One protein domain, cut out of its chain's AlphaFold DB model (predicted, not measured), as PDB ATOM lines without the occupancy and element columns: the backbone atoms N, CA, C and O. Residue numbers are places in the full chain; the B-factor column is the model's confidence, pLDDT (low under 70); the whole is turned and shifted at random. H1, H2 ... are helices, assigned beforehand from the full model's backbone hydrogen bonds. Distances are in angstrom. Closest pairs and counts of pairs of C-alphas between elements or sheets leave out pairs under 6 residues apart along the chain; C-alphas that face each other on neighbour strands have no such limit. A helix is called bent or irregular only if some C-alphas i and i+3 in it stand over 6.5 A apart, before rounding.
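What this domain is: This is residues 55 to 111 of the 132 residues of an uncharacterized protein of Acidovorax sp. 69 (UniProt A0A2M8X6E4). H3 and H4 fold back on each other as a helical hairpin, and H1 crosses one side of it, packing mainly on H4. The short H2 sits at the corner where the chain turns into H3. The printed part has 57 residues with four named helices, in the order H1, H2, H3, H4, and no named strand; the class is all helix. It is compact, with a radius of gyration of the C-alphas of 10.0 A, and rounded, spanning 25 by 20 by 18 A.

Where its parts are: H1 holds residues 55 to 66, 16.6 A long, and begins at C-alpha 55 (163.292, 236.208, 93.079). H2 holds residues 73 to 78. H3 holds residues 80 to 92, 18.9 A long. H4 holds residues 96 to 110, 20.5 A long, and ends at C-alpha 110 (145.521, 243.006, 93.867). H4 is neither bent nor irregular, but only just: C-alphas 101 and 104 are 6.3 A apart.

How they stand to each other: H1 touches H4 at a steep tilt of 49 degrees, opposite ways; their closest C-alphas, of Phe 60 and Leu 101, are 6.3 A apart. H1, with residues 57 to 61 alone, only just touches H2, with 3 pairs of C-alphas within 8 A, the closest those of Leu 57 and Met 73 at 7.1 A. H1 and H3 are close but not clearly touching, the closest C-alphas being those of Met 64 and Ala 90, 7.1 A apart. H2 and H3 touch only at the corner, H3 with residues 82 to 83 alone; the closest C-alphas are those of Met 76 and Ala 83, 4.6 A apart. The hairpin of H3 and H4 has a shallow tilt of 22 degrees, opposite ways, and its closest C-alphas are those of Leu 87 and Ala 102, 6.0 A apart. H2 and H4 are apart. Every O i to N i+4 pair is within hydrogen-bond range in H1, H2 and H3, and 8 of 11 are in H4.

The domain as a whole: The C-alphas of Gly 68 and Ala 111, the two farthest apart, are 29.0 A from each other. The printed part has no cut. The links from H2 to H3 and from H3 to H4 are tight, that from H1 to H2 is short, and no link is long. The mean pLDDT of the printed part is 79.9, and residue 94 is under 70.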
ATOM      1  N   ASP A  55     162.810 237.065  94.166       78.75
ATOM      2  CA  ASP A  55     163.292 236.208  93.079       78.75
ATOM      3  C   ASP A  55     162.392 236.293  91.834       78.75
ATOM      4  O   ASP A  55     162.856 236.542  90.722       78.75
ATOM      5  N   LEU A  56     161.076 236.226  92.043       78.56
ATOM      6  CA  LEU A  56     160.074 236.325  90.982       78.56
ATOM      7  C   LEU A  56     160.059 237.730  90.358       78.56
ATOM      8  O   LEU A  56     159.966 237.876  89.138       78.56
ATOM      9  N   LEU A  57     160.214 238.766  91.187       80.62
ATOM     10  CA  LEU A  57     160.348 240.151  90.737       80.62
ATOM     11  C   LEU A  57     161.653 240.365  89.950       80.62
ATOM     12  O   LEU A  57     161.634 241.017  88.910       80.62
ATOM     13  N   ASN A  58     162.766 239.784  90.400       84.00
ATOM     14  CA  ASN A  58     164.057 239.857  89.718       84.00
ATOM     15  C   ASN A  58     163.998 239.185  88.337       84.00
ATOM     16  O   ASN A  58     164.397 239.789  87.344       84.00
ATOM     17  N   ALA A  59     163.414 237.987  88.247       85.75
ATOM     18  CA  ALA A  59     163.190 237.302  86.973       85.75
ATOM     19  C   ALA A  59     162.297 238.122  86.021       85.75
ATOM     20  O   ALA A  59     162.558 238.187  84.818       85.75
ATOM     21  N   PHE A  60     161.269 238.790  86.556       84.06
ATOM     22  CA  PHE A  60     160.411 239.693  85.790       84.06
ATOM     23  C   PHE A  60     161.181 240.904  85.243       84.06
ATOM     24  O   PHE A  60     161.079 241.207  84.054       84.06
ATOM     25  N   VAL A  61     161.983 241.567  86.084       85.06
ATOM     26  CA  VAL A  61     162.804 242.717  85.676       85.06
ATOM     27  C   VAL A  61     163.825 242.308  84.620       85.06
ATOM     28  O   VAL A  61     163.985 243.027  83.639       85.06
ATOM     29  N   LEU A  62     164.472 241.153  84.775       85.88
ATOM     30  CA  LEU A  62     165.443 240.638  83.807       85.88
ATOM     31  C   LEU A  62     164.806 240.378  82.435       85.88
ATOM     32  O   LEU A  62     165.371 240.781  81.419       85.88
ATOM     33  N   LYS A  63     163.611 239.774  82.388       83.75
ATOM     34  CA  LYS A  63     162.895 239.560  81.120       83.75
ATOM     35  C   LYS A  63     162.434 240.879  80.495       83.75
ATOM     36  O   LYS A  63     162.661 241.096  79.310       83.75
ATOM     37  N   MET A  64     161.849 241.796  81.267       79.94
ATOM     38  CA  MET A  64     161.470 243.121  80.749       79.94
ATOM     39  C   MET A  64     162.690 243.914  80.252       79.94
ATOM     40  O   MET A  64     162.623 244.528  79.187       79.94
ATOM     41  N   ALA A  65     163.823 243.837  80.953       84.00
ATOM     42  CA  ALA A  65     165.078 244.456  80.532       84.00
ATOM     43  C   ALA A  65     165.601 243.856  79.218       84.00
ATOM     44  O   ALA A  65     166.071 244.606  78.365       84.00
ATOM     45  N   ALA A  66     165.440 242.545  79.001       83.19
ATOM     46  CA  ALA A  66     165.762 241.900  77.725       83.19
ATOM     47  C   ALA A  66     164.907 242.430  76.554       83.19
ATOM     48  O   ALA A  66     165.366 242.444  75.414       83.19
ATOM     49  N   HIS A  67     163.699 242.931  76.830       77.31
ATOM     50  CA  HIS A  67     162.843 243.616  75.856       77.31
ATOM     51  C   HIS A  67     163.088 245.136  75.767       77.31
ATOM     52  O   HIS A  67     162.402 245.822  75.010       77.31
ATOM     53  N   GLY A  68     164.058 245.676  76.516       81.19
ATOM     54  CA  GLY A  68     164.386 247.106  76.545       81.19
ATOM     55  C   GLY A  68     163.571 247.936  77.547       81.19
ATOM     56  O   GLY A  68     163.654 249.163  77.536       81.19
ATOM     57  N   CYS A  69     162.796 247.300  78.427       77.44
ATOM     58  CA  CYS A  69     162.003 247.963  79.462       77.44
ATOM     59  C   CYS A  69     162.606 247.709  80.854       77.44
ATOM     60  O   CYS A  69     162.313 246.711  81.503       77.44
ATOM     61  N   CYS A  70     163.445 248.616  81.353       77.19
ATOM     62  CA  CYS A  70     163.967 248.505  82.720       77.19
ATOM     63  C   CYS A  70     162.891 248.845  83.767       77.19
ATOM     64  O   CYS A  70     162.244 249.889  83.687       77.19
ATOM     65  N   VAL A  71     162.753 247.997  84.790       79.69
ATOM     66  CA  VAL A  71     161.773 248.155  85.879       79.69
ATOM     67  C   VAL A  71     162.478 248.418  87.199       79.69
ATOM     68  O   VAL A  71     163.445 247.740  87.538       79.69
ATOM     69  N   ASN A  72     161.965 249.362  87.990       83.56
ATOM     70  CA  ASN A  72     162.491 249.625  89.326       83.56
ATOM     71  C   ASN A  72     161.730 248.817  90.394       83.56
ATOM     72  O   ASN A  72     160.577 249.114  90.721       83.56
ATOM     73  N   MET A  73     162.409 247.821  90.974       76.94
ATOM     74  CA  MET A  73     161.855 246.948  92.016       76.94
ATOM     75  C   MET A  73     161.424 247.722  93.271       76.94
ATOM     76  O   MET A  73     160.332 247.489  93.784       76.94
ATOM     77  N   SER A  74     162.217 248.698  93.723       76.38
ATOM     78  CA  SER A  74     161.891 249.517  94.900       76.38
ATOM     79  C   SER A  74     160.629 250.357  94.687       76.38
ATOM     80  O   SER A  74     159.833 250.522  95.611       76.38
ATOM     81  N   MET A  75     160.402 250.843  93.460       78.06
ATOM     82  CA  MET A  75     159.158 251.544  93.115       78.06
ATOM     83  C   MET A  75     157.957 250.600  93.044       78.06
ATOM     84  O   MET A  75     156.878 250.987  93.482       78.06
ATOM     85  N   MET A  76     158.113 249.367  92.549       77.31
ATOM     86  CA  MET A  76     157.023 248.383  92.592       77.31
ATOM     87  C   MET A  76     156.638 248.016  94.031       77.31
ATOM     88  O   MET A  76     155.453 247.839  94.307       77.31
ATOM     89  N   LEU A  77     157.609 247.948  94.950       72.00
ATOM     90  CA  LEU A  77     157.355 247.697  96.372       72.00
ATOM     91  C   LEU A  77     156.652 248.873  97.066       72.00
ATOM     92  O   LEU A  77     155.770 248.658  97.895       72.00
ATOM     93  N   GLY A  78     157.036 250.109  96.736       75.56
ATOM     94  CA  GLY A  78     156.505 251.315  97.379       75.56
ATOM     95  C   GLY A  78     155.248 251.904  96.729       75.56
ATOM     96  O   GLY A  78     154.551 252.687  97.371       75.56
ATOM     97  N   HIS A  79     154.947 251.567  95.469       79.12
ATOM     98  CA  HIS A  79     153.918 252.247  94.682       79.12
ATOM     99  C   HIS A  79     153.061 251.278  93.852       79.12
ATOM    100  O   HIS A  79     153.398 250.876  92.737       79.12
ATOM    101  N   ARG A  80     151.875 250.952  94.381       79.44
ATOM    102  CA  ARG A  80     150.940 249.974  93.794       79.44
ATOM    103  C   ARG A  80     150.498 250.317  92.367       79.44
ATOM    104  O   ARG A  80     150.427 249.427  91.528       79.44
ATOM    105  N   ALA A  81     150.228 251.591  92.070       81.44
ATOM    106  CA  ALA A  81     149.823 252.005  90.723       81.44
ATOM    107  C   ALA A  81     150.948 251.788  89.698       81.44
ATOM    108  O   ALA A  81     150.686 251.329  88.592       81.44
ATOM    109  N   TYR A  82     152.201 252.011  90.108       81.38
ATOM    110  CA  TYR A  82     153.359 251.786  89.243       81.38
ATOM    111  C   TYR A  82     153.526 250.293  88.939       81.38
ATOM    112  O   TYR A  82     153.738 249.917  87.791       81.38
ATOM    113  N   ALA A  83     153.344 249.420  89.937       84.62
ATOM    114  CA  ALA A  83     153.387 247.973  89.725       84.62
ATOM    115  C   ALA A  83     152.334 247.485  88.714       84.62
ATOM    116  O   ALA A  83     152.644 246.656  87.860       84.62
ATOM    117  N   LEU A  84     151.109 248.019  88.768       82.12
ATOM    118  CA  LEU A  84     150.045 247.667  87.824       82.12
ATOM    119  C   LEU A  84     150.351 248.122  86.391       82.12
ATOM    120  O   LEU A  84     150.091 247.368  85.454       82.12
ATOM    121  N   GLU A  85     150.940 249.307  86.208       85.31
ATOM    122  CA  GLU A  85     151.368 249.771  84.883       85.31
ATOM    123  C   GLU A  85     152.471 248.883  84.296       85.31
ATOM    124  O   GLU A  85     152.387 248.486  83.134       85.31
ATOM    125  N   GLN A  86     153.460 248.484  85.102       83.19
ATOM    126  CA  GLN A  86     154.516 247.568  84.651       83.19
ATOM    127  C   GLN A  86     153.957 246.187  84.274       83.19
ATOM    128  O   GLN A  86     154.394 245.588  83.294       83.19
ATOM    129  N   LEU A  87     152.934 245.704  84.986       82.62
ATOM    130  CA  LEU A  87     152.223 244.472  84.628       82.62
ATOM    131  C   LEU A  87     151.398 244.621  83.335       82.62
ATOM    132  O   LEU A  87     151.267 243.661  82.576       82.62
ATOM    133  N   ALA A  88     150.856 245.806  83.048       83.06
ATOM    134  CA  ALA A  88     150.160 246.081  81.790       83.06
ATOM    135  C   ALA A  88     151.131 246.150  80.595       83.06
ATOM    136  O   ALA A  88     150.834 245.610  79.525       83.06
ATOM    137  N   LEU A  89     152.316 246.736  80.794       82.44
ATOM    138  CA  LEU A  89     153.407 246.712  79.815       82.44
ATOM    139  C   LEU A  89     153.859 245.278  79.543       82.44
ATOM    140  O   LEU A  89     153.936 244.866  78.388       82.44
ATOM    141  N   ALA A  90     154.029 244.482  80.595       83.00
ATOM    142  CA  ALA A  90     154.375 243.076  80.467       83.00
ATOM    143  C   ALA A  90     153.342 242.256  79.684       83.00
ATOM    144  O   ALA A  90     153.711 241.341  78.967       83.00
ATOM    145  N   ARG A  91     152.050 242.585  79.764       78.50
ATOM    146  CA  ARG A  91     151.016 241.934  78.932       78.50
ATOM    147  C   ARG A  91     151.018 242.418  77.482       78.50
ATOM    148  O   ARG A  91     150.486 241.729  76.616       78.50
ATOM    149  N   SER A  92     151.574 243.600  77.228       79.81
ATOM    150  CA  SER A  92     151.747 244.141  75.875       79.81
ATOM    151  C   SER A  92     152.934 243.487  75.165       79.81
ATOM    152  O   SER A  92     152.895 243.284  73.953       79.81
ATOM    153  N   VAL A  93     153.962 243.098  75.922       76.31
ATOM    154  CA  VAL A  93     155.027 242.206  75.460       76.31
ATOM    155  C   VAL A  93     154.428 240.796  75.380       76.31
ATOM    156  O   VAL A  93     154.084 240.212  76.398       76.31
ATOM    157  N   HIS A  94     154.208 240.262  74.176       69.75
ATOM    158  CA  HIS A  94     153.481 238.999  73.943       69.75
ATOM    159  C   HIS A  94     154.309 237.749  74.317       69.75
ATOM    160  O   HIS A  94     154.444 236.811  73.534       69.75
ATOM    161  N   ASP A  95     154.895 237.763  75.511       77.44
ATOM    162  CA  ASP A  95     155.809 236.765  76.040       77.44
ATOM    163  C   ASP A  95     155.090 235.947  77.126       77.44
ATOM    164  O   ASP A  95     154.695 236.455  78.182       77.44
ATOM    165  N   GLY A  96     154.843 234.664  76.841       77.12
ATOM    166  CA  GLY A  96     154.100 233.776  77.748       77.12
ATOM    167  C   GLY A  96     154.826 233.543  79.076       77.12
ATOM    168  O   GLY A  96     154.204 233.337  80.118       77.12
ATOM    169  N   ASP A  97     156.144 233.653  79.030       78.75
ATOM    170  CA  ASP A  97     157.084 233.517  80.124       78.75
ATOM    171  C   ASP A  97     157.001 234.709  81.093       78.75
ATOM    172  O   ASP A  97     157.056 234.538  82.316       78.75
ATOM    173  N   LEU A  98     156.846 235.921  80.563       80.06
ATOM    174  CA  LEU A  98     156.591 237.137  81.330       80.06
ATOM    175  C   LEU A  98     155.177 237.133  81.928       80.06
ATOM    176  O   LEU A  98     154.984 237.548  83.073       80.06
ATOM    177  N   HIS A  99     154.196 236.602  81.194       80.75
ATOM    178  CA  HIS A  99     152.811 236.498  81.663       80.75
ATOM    179  C   HIS A  99     152.681 235.540  82.860       80.75
ATOM    180  O   HIS A  99     152.002 235.878  83.830       80.75
ATOM    181  N   GLN A 100     153.389 234.403  82.838       81.94
ATOM    182  CA  GLN A 100     153.461 233.452  83.960       81.94
ATOM    183  C   GLN A 100     154.024 234.086  85.240       81.94
ATOM    184  O   GLN A 100     153.545 233.786  86.331       81.94
ATOM    185  N   LEU A 101     154.996 234.999  85.120       81.25
ATOM    186  CA  LEU A 101     155.544 235.751  86.257       81.25
ATOM    187  C   LEU A 101     154.606 236.890  86.696       81.25
ATOM    188  O   LEU A 101     154.440 237.150  87.887       81.25
ATOM    189  N   ALA A 102     153.947 237.555  85.750       81.94
ATOM    190  CA  ALA A 102     153.043 238.667  86.024       81.94
ATOM    191  C   ALA A 102     151.770 238.238  86.781       81.94
ATOM    192  O   ALA A 102     151.278 238.990  87.623       81.94
ATOM    193  N   THR A 103     151.234 237.040  86.522       81.81
ATOM    194  CA  THR A 103     150.015 236.528  87.178       81.81
ATOM    195  C   THR A 103     150.095 236.493  88.717       81.81
ATOM    196  O   THR A 103     149.225 237.095  89.355       81.81
ATOM    197  N   PRO A 104     151.097 235.851  89.352       78.19
ATOM    198  CA  PRO A 104     151.212 235.828  90.812       78.19
ATOM    199  C   PRO A 104     151.525 237.210  91.408       78.19
ATOM    200  O   PRO A 104     150.998 237.540  92.472       78.19
ATOM    201  N   LEU A 105     152.308 238.051  90.714       78.69
ATOM    202  CA  LEU A 105     152.553 239.442  91.124       78.69
ATOM    203  C   LEU A 105     151.248 240.236  91.168       78.69
ATOM    204  O   LEU A 105     150.969 240.919  92.150       78.69
ATOM    205  N   LEU A 106     150.418 240.112  90.131       78.69
ATOM    206  CA  LEU A 106     149.135 240.798  90.054       78.69
ATOM    207  C   LEU A 106     148.190 240.340  91.166       78.69
ATOM    208  O   LEU A 106     147.536 241.181  91.769       78.69
ATOM    209  N   ALA A 107     148.155 239.046  91.491       80.75
ATOM    210  CA  ALA A 107     147.367 238.539  92.614       80.75
ATOM    211  C   ALA A 107     147.830 239.134  93.958       80.75
ATOM    212  O   ALA A 107     146.995 239.565  94.753       80.75
ATOM    213  N   TYR A 108     149.145 239.237  94.178       76.81
ATOM    214  CA  TYR A 108     149.720 239.829  95.389       76.81
ATOM    215  C   TYR A 108     149.431 241.331  95.502       76.81
ATOM    216  O   TYR A 108     148.961 241.800  96.535       76.81
ATOM    217  N   PHE A 109     149.637 242.090  94.422       73.88
ATOM    218  CA  PHE A 109     149.311 243.515  94.397       73.88
ATOM    219  C   PHE A 109     147.812 243.775  94.354       73.88
ATOM    220  O   PHE A 109     147.404 244.874  94.706       73.88
ATOM    221  N   SER A 110     146.977 242.841  93.904       73.38
ATOM    222  CA  SER A 110     145.521 243.006  93.867       73.38
ATOM    223  C   SER A 110     144.864 242.625  95.191       73.38
ATOM    224  O   SER A 110     143.799 243.169  95.490       73.38
ATOM    225  N   ALA A 111     145.484 241.747  95.982       73.19
ATOM    226  CA  ALA A 111     145.012 241.416  97.314       73.19
ATOM    227  C   ALA A 111     144.882 242.699  98.159       73.19
ATOM    228  O   ALA A 111     145.798 243.530  98.181       73.19
TER     229      ALA A 111